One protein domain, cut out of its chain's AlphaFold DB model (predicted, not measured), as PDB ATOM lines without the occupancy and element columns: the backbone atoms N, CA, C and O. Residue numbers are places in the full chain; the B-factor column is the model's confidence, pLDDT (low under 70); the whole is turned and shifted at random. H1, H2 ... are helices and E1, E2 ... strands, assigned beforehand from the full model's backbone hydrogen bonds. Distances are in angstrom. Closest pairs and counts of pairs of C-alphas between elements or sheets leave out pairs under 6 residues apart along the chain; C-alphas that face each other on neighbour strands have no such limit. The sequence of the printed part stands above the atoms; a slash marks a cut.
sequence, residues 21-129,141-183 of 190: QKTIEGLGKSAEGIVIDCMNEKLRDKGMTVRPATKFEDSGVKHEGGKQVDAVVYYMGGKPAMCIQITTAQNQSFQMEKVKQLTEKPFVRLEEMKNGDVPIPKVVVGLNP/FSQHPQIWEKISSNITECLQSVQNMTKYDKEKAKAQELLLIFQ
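What this domain is: This is residues 21 to 129 and 141 to 183 of the 190 residues of an uncharacterized protein of Candidatus Nomurabacteria bacterium GW2011_GWF2_43_8 (UniProt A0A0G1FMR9). A strongly twisted sheet of four strands lies between helices on both of its faces: H1 and the helical hairpin of H4 and H5 cover one face, while H3 runs along edge strand E4 on the other. The helices H4 and H5 lie side by side, running opposite ways, and the small helix H2 only grazes the sheet. The printed part has 152 residues with five named helices and four named strands, in the order H1 E1 H2 E2 E3 H3 E4 H4 H5, and its class is mixed, helices and strands. The sheet is mixed, its order E1, E2, E3, E4, with E3 and E4 the parallel pair. The whole is compact, with a radius of gyration of the C-alphas of 14.8 A and spans of 45 by 36 by 29 A.

Where its parts are: In the sheet, E1 is residues 48 to 52, E2 residues 71 to 75, E3 residues 79 to 87 and E4 residues 120 to 126. E3, the longest strand, measures 24.8 A from first to last C-alpha, and E4 19.7 A. E3 begins at C-alpha 79 (8.111, 39.322, -23.139). Of the helices, H1 is residues 27 to 42, 22.1 A long, and begins at C-alpha 27 (12.713, 35.530, 5.940). H2 is residues 55 to 59, and H3 is residues 92 to 104, 18.6 A long. H4, residues 145 to 165, is the longest helix at 30.6 A. H5, residues 169 to 183, is 20.6 A long and ends at C-alpha 183 (28.246, 39.026, -17.141).

How they stand to each other: E1 and E2 are antiparallel at 156 degrees, with N 49 and O 74 within hydrogen-bond range at 3.0 A. The hairpin of E2 and E3 is antiparallel at 153 degrees, with N 73 and O 82 at 2.9 A. E3 and E4 are parallel at 27 degrees, with N 85 and O 123 at 2.8 A. E3, H3 and E4 form a strand-helix-strand unit, two parallel neighbour strands with a helix between them in the chain, and its crossover is right-handed. The sheet and its helices make three layers, with H1, H4 and H5 on one face and H3 on the other. H4 has a height over the sheet of 6.7 A and lies over E4, slantwise to the strands at 38 degrees on the local plane; the closest C-alphas of H4 and E4 are those of Asn 154 and Val 125, 5.5 A apart. H1, at a height over the sheet of 7.7 A, lies over E2 and E3. H4 is the hub, touching three helices. Its hairpin partner H5 runs opposite ways at a shallow tilt of 19 degrees, the closest C-alphas being those of Gln 163 and Lys 172, 5.0 A apart. H1 touches H4 about perpendicular, at 86 degrees, closest at the C-alphas of Cys 38 and Trp 148, 6.7 A apart. H3 touches H4 at a steep tilt of 38 degrees, the same way, closest at the C-alphas of Thr 103 and Val 162, 7.1 A apart. H3 and H5 are apart. In H1, H2, H3, H4 and H5 every O i to N i+4 pair is within hydrogen-bond range.

The domain as a whole: The two C-alphas farthest apart are those of Lys 22 and Gly 116, 46.1 A. Residues 130 to 140 are not printed, and C-alphas 129 and 141 are 15.8 A apart across the cut. The long links are H2 to E2, with 11 residues, and H3 to E4, with 15; residues 107 to 108 of the latter pair antiparallel with residues 120 to 121 of E4. The mean pLDDT of the printed part is 83.3, and it is under 70 at residues 21 to 26, 59 to 67, 90 to 95 and 103.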
ATOM      1  N   GLN A  21      18.611  25.448  13.354       45.50
ATOM      2  CA  GLN A  21      18.778  26.868  13.099       45.50
ATOM      3  C   GLN A  21      17.372  27.438  13.090       45.50
ATOM      4  O   GLN A  21      16.537  26.971  12.316       45.50
ATOM      5  N   LYS A  22      17.091  28.368  14.009       41.12
ATOM      6  CA  LYS A  22      15.805  29.054  14.051       41.12
ATOM      7  C   LYS A  22      15.585  29.645  12.666       41.12
ATOM      8  O   LYS A  22      16.209  30.641  12.314       41.12
ATOM      9  N   THR A  23      14.727  29.018  11.872       46.97
ATOM     10  CA  THR A  23      14.119  29.663  10.721       46.97
ATOM     11  C   THR A  23      13.332  30.819  11.294       46.97
ATOM     12  O   THR A  23      12.295  30.608  11.920       46.97
ATOM     13  N   ILE A  24      13.867  32.028  11.172       53.28
ATOM     14  CA  ILE A  24      13.106  33.229  11.479       53.28
ATOM     15  C   ILE A  24      11.950  33.246  10.481       53.28
ATOM     16  O   ILE A  24      12.154  33.273   9.261       53.28
ATOM     17  N   GLU A  25      10.737  33.112  11.008       57.44
ATOM     18  CA  GLU A  25       9.518  33.131  10.211       57.44
ATOM     19  C   GLU A  25       9.473  34.419   9.380       57.44
ATOM     20  O   GLU A  25       9.764  35.506   9.872       57.44
ATOM     21  N   GLY A  26       9.147  34.296   8.092       66.50
ATOM     22  CA  GLY A  26       9.041  35.439   7.180       66.50
ATOM     23  C   GLY A  26      10.296  35.772   6.366       66.50
ATOM     24  O   GLY A  26      10.156  36.439   5.344       66.50
ATOM     25  N   LEU A  27      11.483  35.241   6.702       79.50
ATOM     26  CA  LEU A  27      12.713  35.530   5.940       79.50
ATOM     27  C   LEU A  27      12.642  35.140   4.459       79.50
ATOM     28  O   LEU A  27      13.283  35.787   3.639       79.50
ATOM     29  N   GLY A  28      11.877  34.100   4.108       80.12
ATOM     30  CA  GLY A  28      11.665  33.709   2.709       80.12
ATOM     31  C   GLY A  28      11.039  34.839   1.888       80.12
ATOM     32  O   GLY A  28      11.631  35.282   0.913       80.12
ATOM     33  N   LYS A  29       9.918  35.394   2.368       83.50
ATOM     34  CA  LYS A  29       9.226  36.512   1.710       83.50
ATOM     35  C   LYS A  29      10.066  37.786   1.681       83.50
ATOM     36  O   LYS A  29      10.046  38.510   0.692       83.50
ATOM     37  N   SER A  30      10.813  38.059   2.752       88.75
ATOM     38  CA  SER A  30      11.736  39.196   2.768       88.75
ATOM     39  C   SER A  30      12.832  39.036   1.715       88.75
ATOM     40  O   SER A  30      13.119  39.981   0.991       88.75
ATOM     41  N   ALA A  31      13.408  37.840   1.581       90.44
ATOM     42  CA  ALA A  31      14.403  37.568   0.550       90.44
ATOM     43  C   ALA A  31      13.826  37.677  -0.864       90.44
ATOM     44  O   ALA A  31      14.506  38.198  -1.741       90.44
ATOM     45  N   GLU A  32      12.583  37.235  -1.082       91.25
ATOM     46  CA  GLU A  32      11.890  37.424  -2.360       91.25
ATOM     47  C   GLU A  32      11.826  38.905  -2.748       91.25
ATOM     48  O   GLU A  32      12.263  39.269  -3.839       91.25
ATOM     49  N   GLY A  33      11.367  39.760  -1.826       92.62
ATOM     50  CA  GLY A  33      11.333  41.210  -2.031       92.62
ATOM     51  C   GLY A  33      12.717  41.788  -2.330       92.62
ATOM     52  O   GLY A  33      12.895  42.459  -3.339       92.62
ATOM     53  N   ILE A  34      13.723  41.440  -1.519       95.19
ATOM     54  CA  ILE A  34      15.102  41.924  -1.687       95.19
ATOM     55  C   ILE A  34      15.672  41.546  -3.058       95.19
ATOM     56  O   ILE A  34      16.280  42.388  -3.712       95.19
ATOM     57  N   VAL A  35      15.491  40.302  -3.515       95.75
ATOM     58  CA  VAL A  35      15.976  39.876  -4.839       95.75
ATOM     59  C   VAL A  35      15.272  40.659  -5.942       95.75
ATOM     60  O   VAL A  35      15.939  41.162  -6.843       95.75
ATOM     61  N   ILE A  36      13.943  40.782  -5.876       95.62
ATOM     62  CA  ILE A  36      13.152  41.498  -6.884       95.62
ATOM     63  C   ILE A  36      13.582  42.966  -6.960       95.62
ATOM     64  O   ILE A  36      13.829  43.472  -8.055       95.62
ATOM     65  N   ASP A  37      13.714  43.632  -5.816       96.44
ATOM     66  CA  ASP A  37      14.090  45.042  -5.739       96.44
ATOM     67  C   ASP A  37      15.530  45.258  -6.219       96.44
ATOM     68  O   ASP A  37      15.772  46.125  -7.059       96.44
ATOM     69  N   CYS A  38      16.469  44.408  -5.783       95.81
ATOM     70  CA  CYS A  38      17.868  44.464  -6.211       95.81
ATOM     71  C   CYS A  38      17.992  44.311  -7.731       95.81
ATOM     72  O   CYS A  38      18.678  45.085  -8.399       95.81
ATOM     73  N   MET A  39      17.292  43.328  -8.305       95.50
ATOM     74  CA  MET A  39      17.314  43.099  -9.746       95.50
ATOM     75  C   MET A  39      16.647  44.234 -10.523       95.50
ATOM     76  O   MET A  39      17.153  44.617 -11.574       95.50
ATOM     77  N   ASN A  40      15.543  44.799 -10.026       95.12
ATOM     78  CA  ASN A  40      14.909  45.962 -10.651       95.12
ATOM     79  C   ASN A  40      15.793  47.212 -10.598       95.12
ATOM     80  O   ASN A  40      15.728  48.032 -11.511       95.12
ATOM     81  N   GLU A  41      16.613  47.377  -9.560       94.25
ATOM     82  CA  GLU A  41      17.612  48.444  -9.508       94.25
ATOM     83  C   GLU A  41      18.710  48.217 -10.556       94.25
ATOM     84  O   GLU A  41      18.962  49.092 -11.383       94.25
ATOM     85  N   LYS A  42      19.319  47.026 -10.571       93.25
ATOM     86  CA  LYS A  42      20.495  46.719 -11.404       93.25
ATOM     87  C   LYS A  42      20.187  46.513 -12.885       93.25
ATOM     88  O   LYS A  42      21.039  46.758 -13.734       93.25
ATOM     89  N   LEU A  43      18.977  46.070 -13.220       91.38
ATOM     90  CA  LEU A  43      18.590  45.768 -14.602       91.38
ATOM     91  C   LEU A  43      17.752  46.865 -15.267       91.38
ATOM     92  O   LEU A  43      17.421  46.731 -16.448       91.38
ATOM     93  N   ARG A  44      17.441  47.956 -14.553       88.50
ATOM     94  CA  ARG A  44      16.638  49.074 -15.071       88.50
ATOM     95  C   ARG A  44      17.168  49.592 -16.405       88.50
ATOM     96  O   ARG A  44      16.429  49.651 -17.384       88.50
ATOM     97  N   ASP A  45      18.461  49.891 -16.453       88.50
ATOM     98  CA  ASP A  45      19.115  50.470 -17.633       88.50
ATOM     99  C   ASP A  45      19.358  49.436 -18.742       88.50
ATOM    100  O   ASP A  45      19.627  49.788 -19.889       88.50
ATOM    101  N   LYS A  46      19.207  48.144 -18.421       86.81
ATOM    102  CA  LYS A  46      19.263  47.033 -19.385       86.81
ATOM    103  C   LYS A  46      17.898  46.743 -20.008       86.81
ATOM    104  O   LYS A  46      17.754  45.787 -20.767       86.81
ATOM    105  N   GLY A  47      16.890  47.551 -19.675       88.12
ATOM    106  CA  GLY A  47      15.540  47.387 -20.173       88.12
ATOM    107  C   GLY A  47      14.916  46.072 -19.727       88.12
ATOM    108  O   GLY A  47      14.265  45.401 -20.527       88.12
ATOM    109  N   MET A  48      15.124  45.683 -18.470       93.44
ATOM    110  CA  MET A  48      14.444  44.533 -17.886       93.44
ATOM    111  C   MET A  48      13.716  44.925 -16.609       93.44
ATOM    112  O   MET A  48      14.099  45.858 -15.907       93.44
ATOM    113  N   THR A  49      12.664  44.178 -16.306       94.56
ATOM    114  CA  THR A  49      11.876  44.349 -15.086       94.56
ATOM    115  C   THR A  49      11.617  42.999 -14.451       94.56
ATOM    116  O   THR A  49      11.415  42.007 -15.153       94.56
ATOM    117  N   VAL A  50      11.566  42.966 -13.130       95.69
ATOM    118  CA  VAL A  50      11.272  41.769 -12.346       95.69
ATOM    119  C   VAL A  50       9.987  41.992 -11.568       95.69
ATOM    120  O   VAL A  50       9.796  43.046 -10.961       95.69
ATOM    121  N   ARG A  51       9.100  40.997 -11.570       94.31
ATOM    122  CA  ARG A  51       7.891  41.002 -10.741       94.31
ATOM    123  C   ARG A  51       7.785  39.726  -9.909       94.31
ATOM    124  O   ARG A  51       8.304  38.693 -10.341       94.31
ATOM    125  N   PRO A  52       7.048  39.759  -8.786       92.81
ATOM    126  CA  PRO A  52       6.622  38.540  -8.117       92.81
ATOM    127  C   PRO A  52       5.841  37.640  -9.078       92.81
ATOM    128  O   PRO A  52       5.102  38.121  -9.951       92.81
ATOM    129  N   ALA A  53       5.991  36.334  -8.913       88.75
ATOM    130  CA  ALA A  53       5.167  35.361  -9.607       88.75
ATOM    131  C   ALA A  53       3.709  35.437  -9.131       88.75
ATOM    132  O   ALA A  53       3.405  35.747  -7.977       88.75
ATOM    133  N   THR A  54       2.777  35.137 -10.027       86.69
ATOM    134  CA  THR A  54       1.376  34.937  -9.660       86.69
ATOM    135  C   THR A  54       1.212  33.595  -8.947       86.69
ATOM    136  O   THR A  54       1.995  32.666  -9.139       86.69
ATOM    137  N   LYS A  55       0.126  33.439  -8.177       80.94
ATOM    138  CA  LYS A  55      -0.211  32.150  -7.539       80.94
ATOM    139  C   LYS A  55      -0.284  30.998  -8.539       80.94
ATOM    140  O   LYS A  55       0.006  29.864  -8.179       80.94
ATOM    141  N   PHE A  56      -0.709  31.285  -9.768       78.12
ATOM    142  CA  PHE A  56      -0.800  30.282 -10.815       78.12
ATOM    143  C   PHE A  56       0.593  29.820 -11.257       78.12
ATOM    144  O   PHE A  56       0.870  28.623 -11.231       78.12
ATOM    145  N   GLU A  57       1.485  30.766 -11.565       81.75
ATOM    146  CA  GLU A  57       2.878  30.502 -11.954       81.75
ATOM    147  C   GLU A  57       3.656  29.764 -10.862       81.75
ATOM    148  O   GLU A  57       4.366  28.805 -11.164       81.75
ATOM    149  N   ASP A  58       3.462  30.149  -9.597       74.12
ATOM    150  CA  ASP A  58       4.055  29.456  -8.450       74.12
ATOM    151  C   ASP A  58       3.480  28.039  -8.280       74.12
ATOM    152  O   ASP A  58       4.212  27.072  -8.069       74.12
ATOM    153  N   SER A  59       2.163  27.859  -8.441       65.06
ATOM    154  CA  SER A  59       1.536  26.537  -8.317       65.06
ATOM    155  C   SER A  59       1.894  25.574  -9.460       65.06
ATOM    156  O   SER A  59       1.924  24.355  -9.245       65.06
ATOM    157  N   GLY A  60       2.213  26.119 -10.641       60.03
ATOM    158  CA  GLY A  60       2.512  25.398 -11.875       60.03
ATOM    159  C   GLY A  60       1.351  24.545 -12.408       60.03
ATOM    160  O   GLY A  60       0.325  24.337 -11.760       60.03
ATOM    161  N   VAL A  61       1.528  23.970 -13.599       55.91
ATOM    162  CA  VAL A  61       0.597  22.966 -14.138       55.91
ATOM    163  C   VAL A  61       0.914  21.606 -13.500       55.91
ATOM    164  O   VAL A  61       2.041  21.114 -13.597       55.91
ATOM    165  N   LYS A  62      -0.077  20.967 -12.852       45.19
ATOM    166  CA  LYS A  62       0.082  19.712 -12.074       45.19
ATOM    167  C   LYS A  62       0.831  18.580 -12.803       45.19
ATOM    168  O   LYS A  62       1.444  17.753 -12.136       45.19
ATOM    169  N   HIS A  63       0.793  18.536 -14.136       45.25
ATOM    170  CA  HIS A  63       1.371  17.457 -14.948       45.25
ATOM    171  C   HIS A  63       2.743  17.777 -15.562       45.25
ATOM    172  O   HIS A  63       3.401  16.876 -16.070       45.25
ATOM    173  N   GLU A  64       3.225  19.017 -15.452       48.81
ATOM    174  CA  GLU A  64       4.525  19.428 -16.006       48.81
ATOM    175  C   GLU A  64       5.630  19.506 -14.941       48.81
ATOM    176  O   GLU A  64       6.764  19.886 -15.225       48.81
ATOM    177  N   GLY A  65       5.366  18.992 -13.733       39.56
ATOM    178  CA  GLY A  65       6.321  18.966 -12.620       39.56
ATOM    179  C   GLY A  65       6.347  20.285 -11.867       39.56
ATOM    180  O   GLY A  65       7.407  20.883 -11.720       39.56
ATOM    181  N   GLY A  66       5.159  20.737 -11.458       43.75
ATOM    182  CA  GLY A  66       4.955  22.050 -10.875       43.75
ATOM    183  C   GLY A  66       5.901  22.418  -9.732       43.75
ATOM    184  O   GLY A  66       6.430  21.568  -9.013       43.75
ATOM    185  N   LYS A  67       5.915  23.737  -9.539       62.94
ATOM    186  CA  LYS A  67       6.287  24.518  -8.361       62.94
ATOM    187  C   LYS A  67       7.616  25.262  -8.410       62.94
ATOM    188  O   LYS A  67       8.613  24.762  -8.932       62.94
ATOM    189  N   GLN A  68       7.580  26.416  -7.735       71.12
ATOM    190  CA  GLN A  68       8.706  27.241  -7.294       71.12
ATOM    191  C   GLN A  68       9.173  28.287  -8.312       71.12
ATOM    192  O   GLN A  68      10.356  28.366  -8.641       71.12
ATOM    193  N   VAL A  69       8.236  29.075  -8.830       81.88
ATOM    194  CA  VAL A  69       8.570  30.359  -9.453       81.88
ATOM    195  C   VAL A  69       8.165  31.425  -8.454       81.88
ATOM    196  O   VAL A  69       6.981  31.582  -8.187       81.88
ATOM    197  N   ASP A  70       9.146  32.133  -7.911       87.75
ATOM    198  CA  ASP A  70       8.932  33.211  -6.944       87.75
ATOM    199  C   ASP A  70       8.945  34.575  -7.649       87.75
ATOM    200  O   ASP A  70       8.226  35.499  -7.266       87.75
ATOM    201  N   ALA A  71       9.700  34.691  -8.747       91.69
ATOM    202  CA  ALA A  71       9.732  35.887  -9.578       91.69
ATOM    203  C   ALA A  71       9.846  35.571 -11.073       91.69
ATOM    204  O   ALA A  71      10.410  34.554 -11.483       91.69
ATOM    205  N   VAL A  72       9.337  36.485 -11.898       93.06
ATOM    206  CA  VAL A  72       9.436  36.433 -13.359       93.06
ATOM    207  C   VAL A  72      10.135  37.693 -13.849       93.06
ATOM    208  O   VAL A  72       9.761  38.812 -13.490       93.06
ATOM    209  N   VAL A  73      11.154  37.501 -14.681       94.38
ATOM    210  CA  VAL A  73      11.911  38.574 -15.325       94.38
ATOM    211  C   VAL A  73      11.379  38.783 -16.733       94.38
ATOM    212  O   VAL A  73      11.128  37.818 -17.449       94.38
ATOM    213  N   TYR A  74      11.263  40.039 -17.144       94.06
ATOM    214  CA  TYR A  74      10.761  40.462 -18.445       94.06
ATOM    215  C   TYR A  74      11.766  41.347 -19.167       94.06
ATOM    216  O   TYR A  74      12.468  42.135 -18.540       94.06
ATOM    217  N   TYR A  75      11.769  41.264 -20.496       89.62
ATOM    218  CA  TYR A  75      12.366  42.283 -21.356       89.62
ATOM    219  C   TYR A  75      11.429  43.490 -21.505       89.62
ATOM    220  O   TYR A  75      10.201  43.357 -21.435       89.62
ATOM    221  N   MET A  76      11.992  44.654 -21.832       74.50
ATOM    222  CA  MET A  76      11.249  45.803 -22.345       74.50
ATOM    223  C   MET A  76      10.434  45.372 -23.572       74.50
ATOM    224  O   MET A  76      10.967  44.843 -24.546       74.50
ATOM    225  N   GLY A  77       9.115  45.550 -23.496       73.44
ATOM    226  CA  GLY A  77       8.157  45.005 -24.466       73.44
ATOM    227  C   GLY A  77       7.303  43.849 -23.933       73.44
ATOM    228  O   GLY A  77       6.514  43.291 -24.692       73.44
ATOM    229  N   GLY A  78       7.438  43.497 -22.648       83.31
ATOM    230  CA  GLY A  78       6.507  42.606 -21.946       83.31
ATOM    231  C   GLY A  78       6.676  41.126 -22.277       83.31
ATOM    232  O   GLY A  78       5.785  40.332 -21.997       83.31
ATOM    233  N   LYS A  79       7.809  40.733 -22.871       89.44
ATOM    234  CA  LYS A  79       8.111  39.322 -23.139       89.44
ATOM    235  C   LYS A  79       8.843  38.706 -21.950       89.44
ATOM    236  O   LYS A  79       9.854  39.282 -21.531       89.44
ATOM    237  N   PRO A  80       8.396  37.548 -21.437       91.69
ATOM    238  CA  PRO A  80       9.079  36.901 -20.333       91.69
ATOM    239  C   PRO A  80      10.466  36.423 -20.776       91.69
ATOM    240  O   PRO A  80      10.679  35.977 -21.907       91.69
ATOM    241  N   ALA A  81      11.429  36.577 -19.876       93.88
ATOM    242  CA  ALA A  81      12.845  36.359 -20.114       93.88
ATOM    243  C   ALA A  81      13.360  35.124 -19.385       93.88
ATOM    244  O   ALA A  81      13.993  34.277 -20.011       93.88
ATOM    245  N   MET A  82      13.075  35.029 -18.086       94.19
ATOM    246  CA  MET A  82      13.428  33.897 -17.233       94.19
ATOM    247  C   MET A  82      12.562  33.880 -15.972       94.19
ATOM    248  O   MET A  82      12.020  34.910 -15.567       94.19
ATOM    249  N   CYS A  83      12.479  32.717 -15.337       92.62
ATOM    250  CA  CYS A  83      11.837  32.531 -14.040       92.62
ATOM    251  C   CYS A  83      12.883  32.313 -12.950       92.62
ATOM    252  O   CYS A  83      13.886  31.638 -13.178       92.62
ATOM    253  N   ILE A  84      12.622  32.836 -11.757       92.31
ATOM    254  CA  ILE A  84      13.519  32.749 -10.609       92.31
ATOM    255  C   ILE A  84      12.815  32.018  -9.484       92.31
ATOM    256  O   ILE A  84      11.689  32.345  -9.114       92.31
ATOM    257  N   GLN A  85      13.534  31.065  -8.919       89.69
ATOM    258  CA  GLN A  85      13.241  30.483  -7.633       89.69
ATOM    259  C   GLN A  85      14.190  31.056  -6.582       89.69
ATOM    260  O   GLN A  85      15.405  31.049  -6.768       89.69
ATOM    261  N   ILE A  86      13.659  31.486  -5.451       88.31
ATOM    262  CA  ILE A  86      14.386  32.140  -4.376       88.31
ATOM    263  C   ILE A  86      14.439  31.197  -3.175       88.31
ATOM    264  O   ILE A  86      13.530  30.418  -2.877       88.31
ATOM    265  N   THR A  87      15.581  31.173  -2.498       84.06
ATOM    266  CA  THR A  87      15.772  30.316  -1.333       84.06
ATOM    267  C   THR A  87      16.673  30.984  -0.313       84.06
ATOM    268  O   THR A  87      17.703  31.552  -0.655       84.06
ATOM    269  N   THR A  88      16.308  30.873   0.961       79.50
ATOM    270  CA  THR A  88      17.125  31.334   2.097       79.50
ATOM    271  C   THR A  88      17.732  30.179   2.886       79.50
ATOM    272  O   THR A  88      18.350  30.365   3.930       79.50
ATOM    273  N   ALA A  89      17.558  28.945   2.412       71.88
ATOM    274  CA  ALA A  89      18.103  27.776   3.083       71.88
ATOM    275  C   ALA A  89      19.637  27.852   3.149       71.88
ATOM    276  O   ALA A  89      20.301  27.879   2.115       71.88
ATOM    277  N   GLN A  90      20.196  27.809   4.361       63.31
ATOM    278  CA  GLN A  90      21.650  27.721   4.582       63.31
ATOM    279  C   GLN A  90      22.219  26.343   4.221       63.31
ATOM    280  O   GLN A  90      23.428  26.179   4.078       63.31
ATOM    281  N   ASN A  91      21.351  25.339   4.082       62.44
ATOM    282  CA  ASN A  91      21.758  23.983   3.767       62.44
ATOM    283  C   ASN A  91      22.173  23.878   2.290       62.44
ATOM    284  O   ASN A  91      21.330  23.859   1.391       62.44
ATOM    285  N   GLN A  92      23.481  23.757   2.058       64.62
ATOM    286  CA  GLN A  92      24.067  23.577   0.732       64.62
ATOM    287  C   GLN A  92      23.482  22.362  -0.004       64.62
ATOM    288  O   GLN A  92      23.266  22.432  -1.209       64.62
ATOM    289  N   SER A  93      23.142  21.275   0.698       67.56
ATOM    290  CA  SER A  93      22.520  20.094   0.085       67.56
ATOM    291  C   SER A  93      21.127  20.390  -0.470       67.56
ATOM    292  O   SER A  93      20.783  19.891  -1.535       67.56
ATOM    293  N   PHE A  94      20.350  21.248   0.196       68.25
ATOM    294  CA  PHE A  94      19.031  21.666  -0.289       68.25
ATOM    295  C   PHE A  94      19.139  22.604  -1.499       68.25
ATOM    296  O   PHE A  94      18.364  22.492  -2.446       68.25
ATOM    297  N   GLN A  95      20.133  23.498  -1.509       66.12
ATOM    298  CA  GLN A  95      20.428  24.314  -2.691       66.12
ATOM    299  C   GLN A  95      20.864  23.437  -3.872       66.12
ATOM    300  O   GLN A  95      20.347  23.596  -4.974       66.12
ATOM    301  N   MET A  96      21.739  22.454  -3.637       70.00
ATOM    302  CA  MET A  96      22.153  21.488  -4.657       70.00
ATOM    303  C   MET A  96      20.988  20.640  -5.171       70.00
ATOM    304  O   MET A  96      20.933  20.345  -6.361       70.00
ATOM    305  N   GLU A  97      20.045  20.257  -4.310       73.25
ATOM    306  CA  GLU A  97      18.844  19.532  -4.723       73.25
ATOM    307  C   GLU A  97      17.956  20.388  -5.634       73.25
ATOM    308  O   GLU A  97      17.527  19.909  -6.682       73.25
ATOM    309  N   LYS A  98      17.749  21.669  -5.305       73.06
ATOM    310  CA  LYS A  98      17.028  22.609  -6.179       73.06
ATOM    311  C   LYS A  98      17.737  22.807  -7.518       73.06
ATOM    312  O   LYS A  98      17.097  22.734  -8.562       73.06
ATOM    313  N   VAL A  99      19.059  22.975  -7.508       71.81
ATOM    314  CA  VAL A  99      19.861  23.054  -8.741       71.81
ATOM    315  C   VAL A  99      19.742  21.763  -9.559       71.81
ATOM    316  O   VAL A  99      19.574  21.819 -10.773       71.81
ATOM    317  N   LYS A 100      19.727  20.590  -8.916       73.00
ATOM    318  CA  LYS A 100      19.487  19.309  -9.592       73.00
ATOM    319  C   LYS A 100      18.075  19.221 -10.188       73.00
ATOM    320  O   LYS A 100      17.903  18.688 -11.277       73.00
ATOM    321  N   GLN A 101      17.058  19.768  -9.532       71.00
ATOM    322  CA  GLN A 101      15.712  19.837 -10.113       71.00
ATOM    323  C   GLN A 101      15.670  20.764 -11.341       71.00
ATOM    324  O   GLN A 101      14.981  20.455 -12.314       71.00
ATOM    325  N   LEU A 102      16.452  21.854 -11.351       71.44
ATOM    326  CA  LEU A 102      16.647  22.670 -12.558       71.44
ATOM    327  C   LEU A 102      17.308  21.876 -13.687       71.44
ATOM    328  O   LEU A 102      16.903  22.009 -14.832       71.44
ATOM    329  N   THR A 103      18.294  21.036 -13.371       68.31
ATOM    330  CA  THR A 103      18.961  20.144 -14.338       68.31
ATOM    331  C   THR A 103      17.939  19.251 -15.060       68.31
ATOM    332  O   THR A 103      18.024  19.055 -16.268       68.31
ATOM    333  N   GLU A 104      16.926  18.741 -14.357       75.44
ATOM    334  CA  GLU A 104      15.911  17.865 -14.957       75.44
ATOM    335  C   GLU A 104      14.899  18.622 -15.832       75.44
ATOM    336  O   GLU A 104      14.469  18.104 -16.865       75.44
ATOM    337  N   LYS A 105      14.515  19.844 -15.436       78.19
ATOM    338  CA  LYS A 105      13.549  20.692 -16.156       78.19
ATOM    339  C   LYS A 105      13.996  22.163 -16.158       78.19
ATOM    340  O   LYS A 105      13.448  22.973 -15.402       78.19
ATOM    341  N   PRO A 106      14.975  22.518 -17.010       83.38
ATOM    342  CA  PRO A 106      15.611  23.833 -16.974       83.38
ATOM    343  C   PRO A 106      14.782  24.943 -17.615       83.38
ATOM    344  O   PRO A 106      15.107  26.114 -17.440       83.38
ATOM    345  N   PHE A 107      13.721  24.593 -18.346       86.31
ATOM    346  CA  PHE A 107      12.868  25.546 -19.039       86.31
ATOM    347  C   PHE A 107      11.412  25.426 -18.616       86.31
ATOM    348  O   PHE A 107      10.917  24.342 -18.305       86.31
ATOM    349  N   VAL A 108      10.719  26.558 -18.657       85.75
ATOM    350  CA  VAL A 108       9.299  26.681 -18.351       85.75
ATOM    351  C   VAL A 108       8.589  27.453 -19.458       85.75
ATOM    352  O   VAL A 108       9.191  28.248 -20.183       85.75
ATOM    353  N   ARG A 109       7.290  27.196 -19.608       86.56
ATOM    354  CA  ARG A 109       6.389  28.005 -20.425       86.56
ATOM    355  C   ARG A 109       5.366  28.653 -19.504       86.56
ATOM    356  O   ARG A 109       4.718  27.955 -18.730       86.56
ATOM    357  N   LEU A 110       5.237  29.972 -19.581       86.56
ATOM    358  CA  LEU A 110       4.166  30.708 -18.914       86.56
ATOM    359  C   LEU A 110       2.920  30.714 -19.804       86.56
ATOM    360  O   LEU A 110       3.038  30.598 -21.024       86.56
ATOM    361  N   GLU A 111       1.736  30.877 -19.213       83.38
ATOM    362  CA  GLU A 111       0.464  30.860 -19.961       83.38
ATOM    363  C   GLU A 111       0.381  31.951 -21.033       83.38
ATOM    364  O   GLU A 111      -0.224  31.759 -22.084       83.38
ATOM    365  N   GLU A 112       1.019  33.094 -20.786       84.00
ATOM    366  CA  GLU A 112       1.059  34.225 -21.715       84.00
ATOM    367  C   GLU A 112       1.934  33.979 -22.958       84.00
ATOM    368  O   GLU A 112       1.883  34.752 -23.918       84.00
ATOM    369  N   MET A 113       2.741  32.912 -22.966       86.75
ATOM    370  CA  MET A 113       3.623  32.581 -24.084       86.75
ATOM    371  C   MET A 113       2.851  31.897 -25.214       86.75
ATOM    372  O   MET A 113       2.148  30.905 -25.017       86.75
ATOM    373  N   LYS A 114       3.047  32.369 -26.444       86.69
ATOM    374  CA  LYS A 114       2.368  31.845 -27.633       86.69
ATOM    375  C   LYS A 114       2.952  30.504 -28.064       86.69
ATOM    376  O   LYS A 114       4.133  30.208 -27.860       86.69
ATOM    377  N   ASN A 115       2.142  29.702 -28.754       80.12
ATOM    378  CA  ASN A 115       2.629  28.503 -29.435       80.12
ATOM    379  C   ASN A 115       3.749  28.874 -30.420       80.12
ATOM    380  O   ASN A 115       3.558  29.713 -31.297       80.12
ATOM    381  N   GLY A 116       4.918  28.250 -30.256       82.19
ATOM    382  CA  GLY A 116       6.125  28.544 -31.037       82.19
ATOM    383  C   GLY A 116       7.140  29.463 -30.346       82.19
ATOM    384  O   GLY A 116       8.293  29.488 -30.784       82.19
ATOM    385  N   ASP A 117       6.769  30.148 -29.257       87.38
ATOM    386  CA  ASP A 117       7.738  30.867 -28.420       87.38
ATOM    387  C   ASP A 117       8.750  29.888 -27.817       87.38
ATOM    388  O   ASP A 117       8.414  28.744 -27.501       87.38
ATOM    389  N   VAL A 118       9.993  30.329 -27.647       89.12
ATOM    390  CA  VAL A 118      11.038  29.521 -27.004       89.12
ATOM    391  C   VAL A 118      10.756  29.474 -25.500       89.12
ATOM    392  O   VAL A 118      10.576  30.546 -24.921       89.12
ATOM    393  N   PRO A 119      10.708  28.289 -24.861       90.12
ATOM    394  CA  PRO A 119      10.636  28.177 -23.406       90.12
ATOM    395  C   PRO A 119      11.711  29.027 -22.712       90.12
ATOM    396  O   PRO A 119      12.831  29.151 -23.210       90.12
ATOM    397  N   ILE A 120      11.380  29.616 -21.564       91.44
ATOM    398  CA  ILE A 120      12.297  30.489 -20.818       91.44
ATOM    399  C   ILE A 120      13.034  29.696 -19.736       91.44
ATOM    400  O   ILE A 120      12.444  28.779 -19.159       91.44
ATOM    401  N   PRO A 121      14.309  30.003 -19.450       91.75
ATOM    402  CA  PRO A 121      15.057  29.284 -18.431       91.75
ATOM    403  C   PRO A 121      14.509  29.563 -17.028       91.75
ATOM    404  O   PRO A 121      14.013  30.654 -16.735       91.75
ATOM    405  N   LYS A 122      14.641  28.569 -16.149       89.69
ATOM    406  CA  LYS A 122      14.393  28.676 -14.712       89.69
ATOM    407  C   LYS A 122      15.730  28.664 -13.973       89.69
ATOM    408  O   LYS A 122      16.564  27.795 -14.222       89.69
ATOM    409  N   VAL A 123      15.934  29.618 -13.072       91.19
ATOM    410  CA  VAL A 123      17.168  29.775 -12.285       91.19
ATOM    411  C   VAL A 123      16.863  29.768 -10.790       91.19
ATOM    412  O   VAL A 123      15.740  30.062 -10.382       91.19
ATOM    413  N   VAL A 124      17.854  29.430  -9.967       90.00
ATOM    414  CA  VAL A 124      17.740  29.431  -8.503       90.00
ATOM    415  C   VAL A 124      18.689  30.476  -7.940       90.00
ATOM    416  O   VAL A 124      19.868  30.488  -8.271       90.00
ATOM    417  N   VAL A 125      18.170  31.324  -7.058       90.50
ATOM    418  CA  VAL A 125      18.913  32.354  -6.334       90.50
ATOM    419  C   VAL A 125      18.856  32.043  -4.845       90.50
ATOM    420  O   VAL A 125      17.783  31.967  -4.244       90.50
ATOM    421  N   GLY A 126      20.030  31.843  -4.248       88.62
ATOM    422  CA  GLY A 126      20.188  31.597  -2.823       88.62
ATOM    423  C   GLY A 126      20.740  32.821  -2.103       88.62
ATOM    424  O   GLY A 126      21.903  33.165  -2.309       88.62
ATOM    425  N   LEU A 127      19.956  33.425  -1.208       88.69
ATOM    426  CA  LEU A 127      20.457  34.454  -0.292       88.69
ATOM    427  C   LEU A 127      20.731  33.868   1.090       88.69
ATOM    428  O   LEU A 127      19.966  33.057   1.612       88.69
ATOM    429  N   ASN A 128      21.829  34.294   1.708       85.81
ATOM    430  CA  ASN A 128      22.112  33.933   3.088       85.81
ATOM    431  C   ASN A 128      21.123  34.667   4.013       85.81
ATOM    432  O   ASN A 128      21.008  35.888   3.909       85.81
ATOM    433  N   PRO A 129      20.458  33.980   4.961       86.00
ATOM    434  CA  PRO A 129      19.620  34.619   5.974       86.00
ATOM    435  C   PRO A 129      20.285  35.796   6.682       86.00
ATOM    436  O   PRO A 129      19.633  36.804   6.919       86.00
ATOM    437  N   PHE A 141      21.073  49.008  -1.096       93.19
ATOM    438  CA  PHE A 141      21.879  48.078  -1.892       93.19
ATOM    439  C   PHE A 141      23.326  48.537  -2.100       93.19
ATOM    440  O   PHE A 141      24.202  47.691  -2.287       93.19
ATOM    441  N   SER A 142      23.612  49.841  -2.011       92.62
ATOM    442  CA  SER A 142      24.985  50.353  -2.073       92.62
ATOM    443  C   SER A 142      25.829  49.930  -0.862       92.62
ATOM    444  O   SER A 142      27.044  49.789  -0.984       92.62
ATOM    445  N   GLN A 143      25.189  49.666   0.283       93.50
ATOM    446  CA  GLN A 143      25.833  49.185   1.512       93.50
ATOM    447  C   GLN A 143      25.911  47.651   1.582       93.50
ATOM    448  O   GLN A 143      26.600  47.103   2.442       93.50
ATOM    449  N   HIS A 144      25.221  46.955   0.674       93.56
ATOM    450  CA  HIS A 144      25.143  45.494   0.627       93.56
ATOM    451  C   HIS A 144      25.483  44.927  -0.772       93.56
ATOM    452  O   HIS A 144      24.694  44.148  -1.322       93.56
ATOM    453  N   PRO A 145      26.649  45.266  -1.367       92.19
ATOM    454  CA  PRO A 145      27.014  44.833  -2.722       92.19
ATOM    455  C   PRO A 145      27.044  43.306  -2.885       92.19
ATOM    456  O   PRO A 145      26.704  42.789  -3.953       92.19
ATOM    457  N   GLN A 146      27.340  42.573  -1.807       91.38
ATOM    458  CA  GLN A 146      27.361  41.111  -1.789       91.38
ATOM    459  C   GLN A 146      26.015  40.477  -2.171       91.38
ATOM    460  O   GLN A 146      25.989  39.347  -2.658       91.38
ATOM    461  N   ILE A 147      24.892  41.182  -1.975       93.25
ATOM    462  CA  ILE A 147      23.565  40.689  -2.374       93.25
ATOM    463  C   ILE A 147      23.508  40.558  -3.894       93.25
ATOM    464  O   ILE A 147      23.150  39.499  -4.410       93.25
ATOM    465  N   TRP A 148      23.914  41.603  -4.614       94.50
ATOM    466  CA  TRP A 148      23.921  41.582  -6.072       94.50
ATOM    467  C   TRP A 148      24.960  40.608  -6.631       94.50
ATOM    468  O   TRP A 148      24.654  39.843  -7.549       94.50
ATOM    469  N   GLU A 149      26.163  40.576  -6.059       92.00
ATOM    470  CA  GLU A 149      27.196  39.608  -6.448       92.00
ATOM    471  C   GLU A 149      26.673  38.174  -6.324       92.00
ATOM    472  O   GLU A 149      26.842  37.358  -7.231       92.00
ATOM    473  N   LYS A 150      25.953  37.873  -5.236       91.88
ATOM    474  CA  LYS A 150      25.380  36.546  -5.020       91.88
ATOM    475  C   LYS A 150      24.264  36.223  -6.012       91.88
ATOM    476  O   LYS A 150      24.251  35.123  -6.566       91.88
ATOM    477  N   ILE A 151      23.350  37.167  -6.248       93.62
ATOM    478  CA  ILE A 151      22.252  37.021  -7.215       93.62
ATOM    479  C   ILE A 151      22.813  36.772  -8.619       93.62
ATOM    480  O   ILE A 151      22.452  35.786  -9.264       93.62
ATOM    481  N   SER A 152      23.728  37.626  -9.079       93.94
ATOM    482  CA  SER A 152      24.314  37.551 -10.422       93.94
ATOM    483  C   SER A 152      25.156  36.285 -10.631       93.94
ATOM    484  O   SER A 152      25.010  35.636 -11.669       93.94
ATOM    485  N   SER A 153      25.959  35.870  -9.642       91.81
ATOM    486  CA  SER A 153      26.699  34.594  -9.663       91.81
ATOM    487  C   SER A 153      25.750  33.403  -9.793       91.81
ATOM    488  O   SER A 153      25.911  32.591 -10.703       91.81
ATOM    489  N   ASN A 154      24.717  33.321  -8.952       91.12
ATOM    490  CA  ASN A 154      23.763  32.211  -8.977       91.12
ATOM    491  C   ASN A 154      22.994  32.120 -10.302       91.12
ATOM    492  O   ASN A 154      22.852  31.029 -10.858       91.12
ATOM    493  N   ILE A 155      22.546  33.256 -10.838       93.12
ATOM    494  CA  ILE A 155      21.890  33.315 -12.149       93.12
ATOM    495  C   ILE A 155      22.854  32.851 -13.246       93.12
ATOM    496  O   ILE A 155      22.489  32.000 -14.057       93.12
ATOM    497  N   THR A 156      24.085  33.363 -13.255       93.00
ATOM    498  CA  THR A 156      25.094  33.029 -14.272       93.00
ATOM    499  C   THR A 156      25.437  31.540 -14.256       93.00
ATOM    500  O   THR A 156      25.425  30.900 -15.305       93.00
ATOM    501  N   GLU A 157      25.678  30.966 -13.077       89.88
ATOM    502  CA  GLU A 157      25.956  29.535 -12.904       89.88
ATOM    503  C   GLU A 157      24.790  28.667 -13.397       89.88
ATOM    504  O   GLU A 157      24.996  27.694 -14.130       89.88
ATOM    505  N   CYS A 158      23.551  29.045 -13.058       90.19
ATOM    506  CA  CYS A 158      22.364  28.347 -13.543       90.19
ATOM    507  C   CYS A 158      22.268  28.423 -15.072       90.19
ATOM    508  O   CYS A 158      22.118  27.395 -15.726       90.19
ATOM    509  N   LEU A 159      22.399  29.612 -15.664       92.38
ATOM    510  CA  LEU A 159      22.290  29.798 -17.113       92.38
ATOM    511  C   LEU A 159      23.390  29.055 -17.887       92.38
ATOM    512  O   LEU A 159      23.100  28.459 -18.925       92.38
ATOM    513  N   GLN A 160      24.625  29.027 -17.374       91.62
ATOM    514  CA  GLN A 160      25.714  28.222 -17.941       91.62
ATOM    515  C   GLN A 160      25.384  26.726 -17.904       91.62
ATOM    516  O   GLN A 160      25.580  26.016 -18.891       91.62
ATOM    517  N   SER A 161      24.848  26.237 -16.779       88.00
ATOM    518  CA  SER A 161      24.400  24.848 -16.657       88.00
ATOM    519  C   SER A 161      23.312  24.526 -17.686       88.00
ATOM    520  O   SER A 161      23.453  23.577 -18.457       88.00
ATOM    521  N   VAL A 162      22.284  25.374 -17.783       86.62
ATOM    522  CA  VAL A 162      21.189  25.237 -18.751       86.62
ATOM    523  C   VAL A 162      21.716  25.176 -20.188       86.62
ATOM    524  O   VAL A 162      21.343  24.274 -20.942       86.62
ATOM    525  N   GLN A 163      22.613  26.091 -20.563       88.94
ATOM    526  CA  GLN A 163      23.196  26.160 -21.902       88.94
ATOM    527  C   GLN A 163      23.960  24.884 -22.283       88.94
ATOM    528  O   GLN A 163      23.822  24.395 -23.408       88.94
ATOM    529  N   ASN A 164      24.748  24.338 -21.354       86.50
ATOM    530  CA  ASN A 164      25.540  23.127 -21.576       86.50
ATOM    531  C   ASN A 164      24.673  21.870 -21.723       86.50
ATOM    532  O   ASN A 164      25.095  20.886 -22.330       86.50
ATOM    533  N   MET A 165      23.468  21.898 -21.163       84.06
ATOM    534  CA  MET A 165      22.580  20.747 -21.101       84.06
ATOM    535  C   MET A 165      21.573  20.665 -22.240       84.06
ATOM    536  O   MET A 165      21.263  19.563 -22.704       84.06
ATOM    537  N   THR A 166      21.017  21.800 -22.670       84.75
ATOM    538  CA  THR A 166      20.001  21.775 -23.724       84.75
ATOM    539  C   THR A 166      20.592  21.301 -25.052       84.75
ATOM    540  O   THR A 166      21.733  21.593 -25.413       84.75
ATOM    541  N   LYS A 167      19.790  20.555 -25.814       88.19
ATOM    542  CA  LYS A 167      20.116  20.133 -27.183       88.19
ATOM    543  C   LYS A 167      19.502  21.058 -28.237       88.19
ATOM    544  O   LYS A 167      19.795  20.885 -29.414       88.19
ATOM    545  N   TYR A 168      18.666  22.015 -27.833       90.00
ATOM    546  CA  TYR A 168      17.918  22.880 -28.739       90.00
ATOM    547  C   TYR A 168      18.625  24.228 -28.922       90.00
ATOM    548  O   TYR A 168      18.823  24.981 -27.970       90.00
ATOM    549  N   ASP A 169      18.961  24.579 -30.162       91.56
ATOM    550  CA  ASP A 169      19.753  25.787 -30.451       91.56
ATOM    551  C   ASP A 169      19.055  27.085 -30.034       91.56
ATOM    552  O   ASP A 169      19.694  28.016 -29.549       91.56
ATOM    553  N   LYS A 170      17.724  27.137 -30.162       91.25
ATOM    554  CA  LYS A 170      16.931  28.298 -29.733       91.25
ATOM    555  C   LYS A 170      17.002  28.523 -28.220       91.25
ATOM    556  O   LYS A 170      17.071  29.663 -27.774       91.25
ATOM    557  N   GLU A 171      17.019  27.446 -27.442       91.50
ATOM    558  CA  GLU A 171      17.156  27.493 -25.985       91.50
ATOM    559  C   GLU A 171      18.576  27.905 -25.573       91.50
ATOM    560  O   GLU A 171      18.740  28.750 -24.691       91.50
ATOM    561  N   LYS A 172      19.605  27.396 -26.270       92.44
ATOM    562  CA  LYS A 172      21.001  27.826 -26.074       92.44
ATOM    563  C   LYS A 172      21.182  29.313 -26.342       92.44
ATOM    564  O   LYS A 172      21.804  30.002 -25.538       92.44
ATOM    565  N   ALA A 173      20.634  29.800 -27.454       92.19
ATOM    566  CA  ALA A 173      20.678  31.214 -27.805       92.19
ATOM    567  C   ALA A 173      19.996  32.070 -26.730       92.19
ATOM    568  O   ALA A 173      20.526  33.117 -26.361       92.19
ATOM    569  N   LYS A 174      18.875  31.596 -26.167       91.19
ATOM    570  CA  LYS A 174      18.171  32.311 -25.099       91.19
ATOM    571  C   LYS A 174      18.987  32.403 -23.808       91.19
ATOM    572  O   LYS A 174      19.057  33.470 -23.206       91.19
ATOM    573  N   ALA A 175      19.624  31.306 -23.399       92.50
ATOM    574  CA  ALA A 175      20.516  31.308 -22.241       92.50
ATOM    575  C   ALA A 175      21.743  32.211 -22.468       92.50
ATOM    576  O   ALA A 175      22.116  32.969 -21.575       92.50
ATOM    577  N   GLN A 176      22.327  32.190 -23.672       93.00
ATOM    578  CA  GLN A 176      23.473  33.032 -24.029       93.00
ATOM    579  C   GLN A 176      23.138  34.530 -24.004       93.00
ATOM    580  O   GLN A 176      23.942  35.321 -23.518       93.00
ATOM    581  N   GLU A 177      21.966  34.921 -24.512       92.25
ATOM    582  CA  GLU A 177      21.472  36.303 -24.458       92.25
ATOM    583  C   GLU A 177      21.451  36.814 -23.010       92.25
ATOM    584  O   GLU A 177      22.019  37.863 -22.710       92.25
ATOM    585  N   LEU A 178      20.869  36.031 -22.099       93.12
ATOM    586  CA  LEU A 178      20.811  36.372 -20.679       93.12
ATOM    587  C   LEU A 178      22.206  36.404 -20.039       93.12
ATOM    588  O   LEU A 178      22.504  37.326 -19.286       93.12
ATOM    589  N   LEU A 179      23.089  35.456 -20.364       93.25
ATOM    590  CA  LEU A 179      24.461  35.447 -19.841       93.25
ATOM    591  C   LEU A 179      25.213  36.742 -20.160       93.25
ATOM    592  O   LEU A 179      25.854  37.296 -19.274       93.25
ATOM    593  N   LEU A 180      25.088  37.266 -21.382       90.94
ATOM    594  CA  LEU A 180      25.722  38.534 -21.764       90.94
ATOM    595  C   LEU A 180      25.208  39.714 -20.923       90.94
ATOM    596  O   LEU A 180      25.980  40.593 -20.532       90.94
ATOM    597  N   ILE A 181      23.916  39.712 -20.586       89.69
ATOM    598  CA  ILE A 181      23.300  40.738 -19.737       89.69
ATOM    599  C   ILE A 181      23.864  40.679 -18.311       89.69
ATOM    600  O   ILE A 181      24.207  41.726 -17.759       89.69
ATOM    601  N   PHE A 182      23.999  39.487 -17.726       87.25
ATOM    602  CA  PHE A 182      24.457  39.320 -16.338       87.25
ATOM    603  C   PHE A 182      25.987  39.356 -16.169       87.25
ATOM    604  O   PHE A 182      26.464  39.744 -15.109       87.25
ATOM    605  N   GLN A 183      26.774  39.021 -17.198       81.69
ATOM    606  CA  GLN A 183      28.246  39.026 -17.141       81.69
ATOM    607  C   GLN A 183      28.887  40.381 -17.477       81.69
ATOM    608  O   GLN A 183      30.046  40.609 -17.130       81.69
TER     609      GLN A 183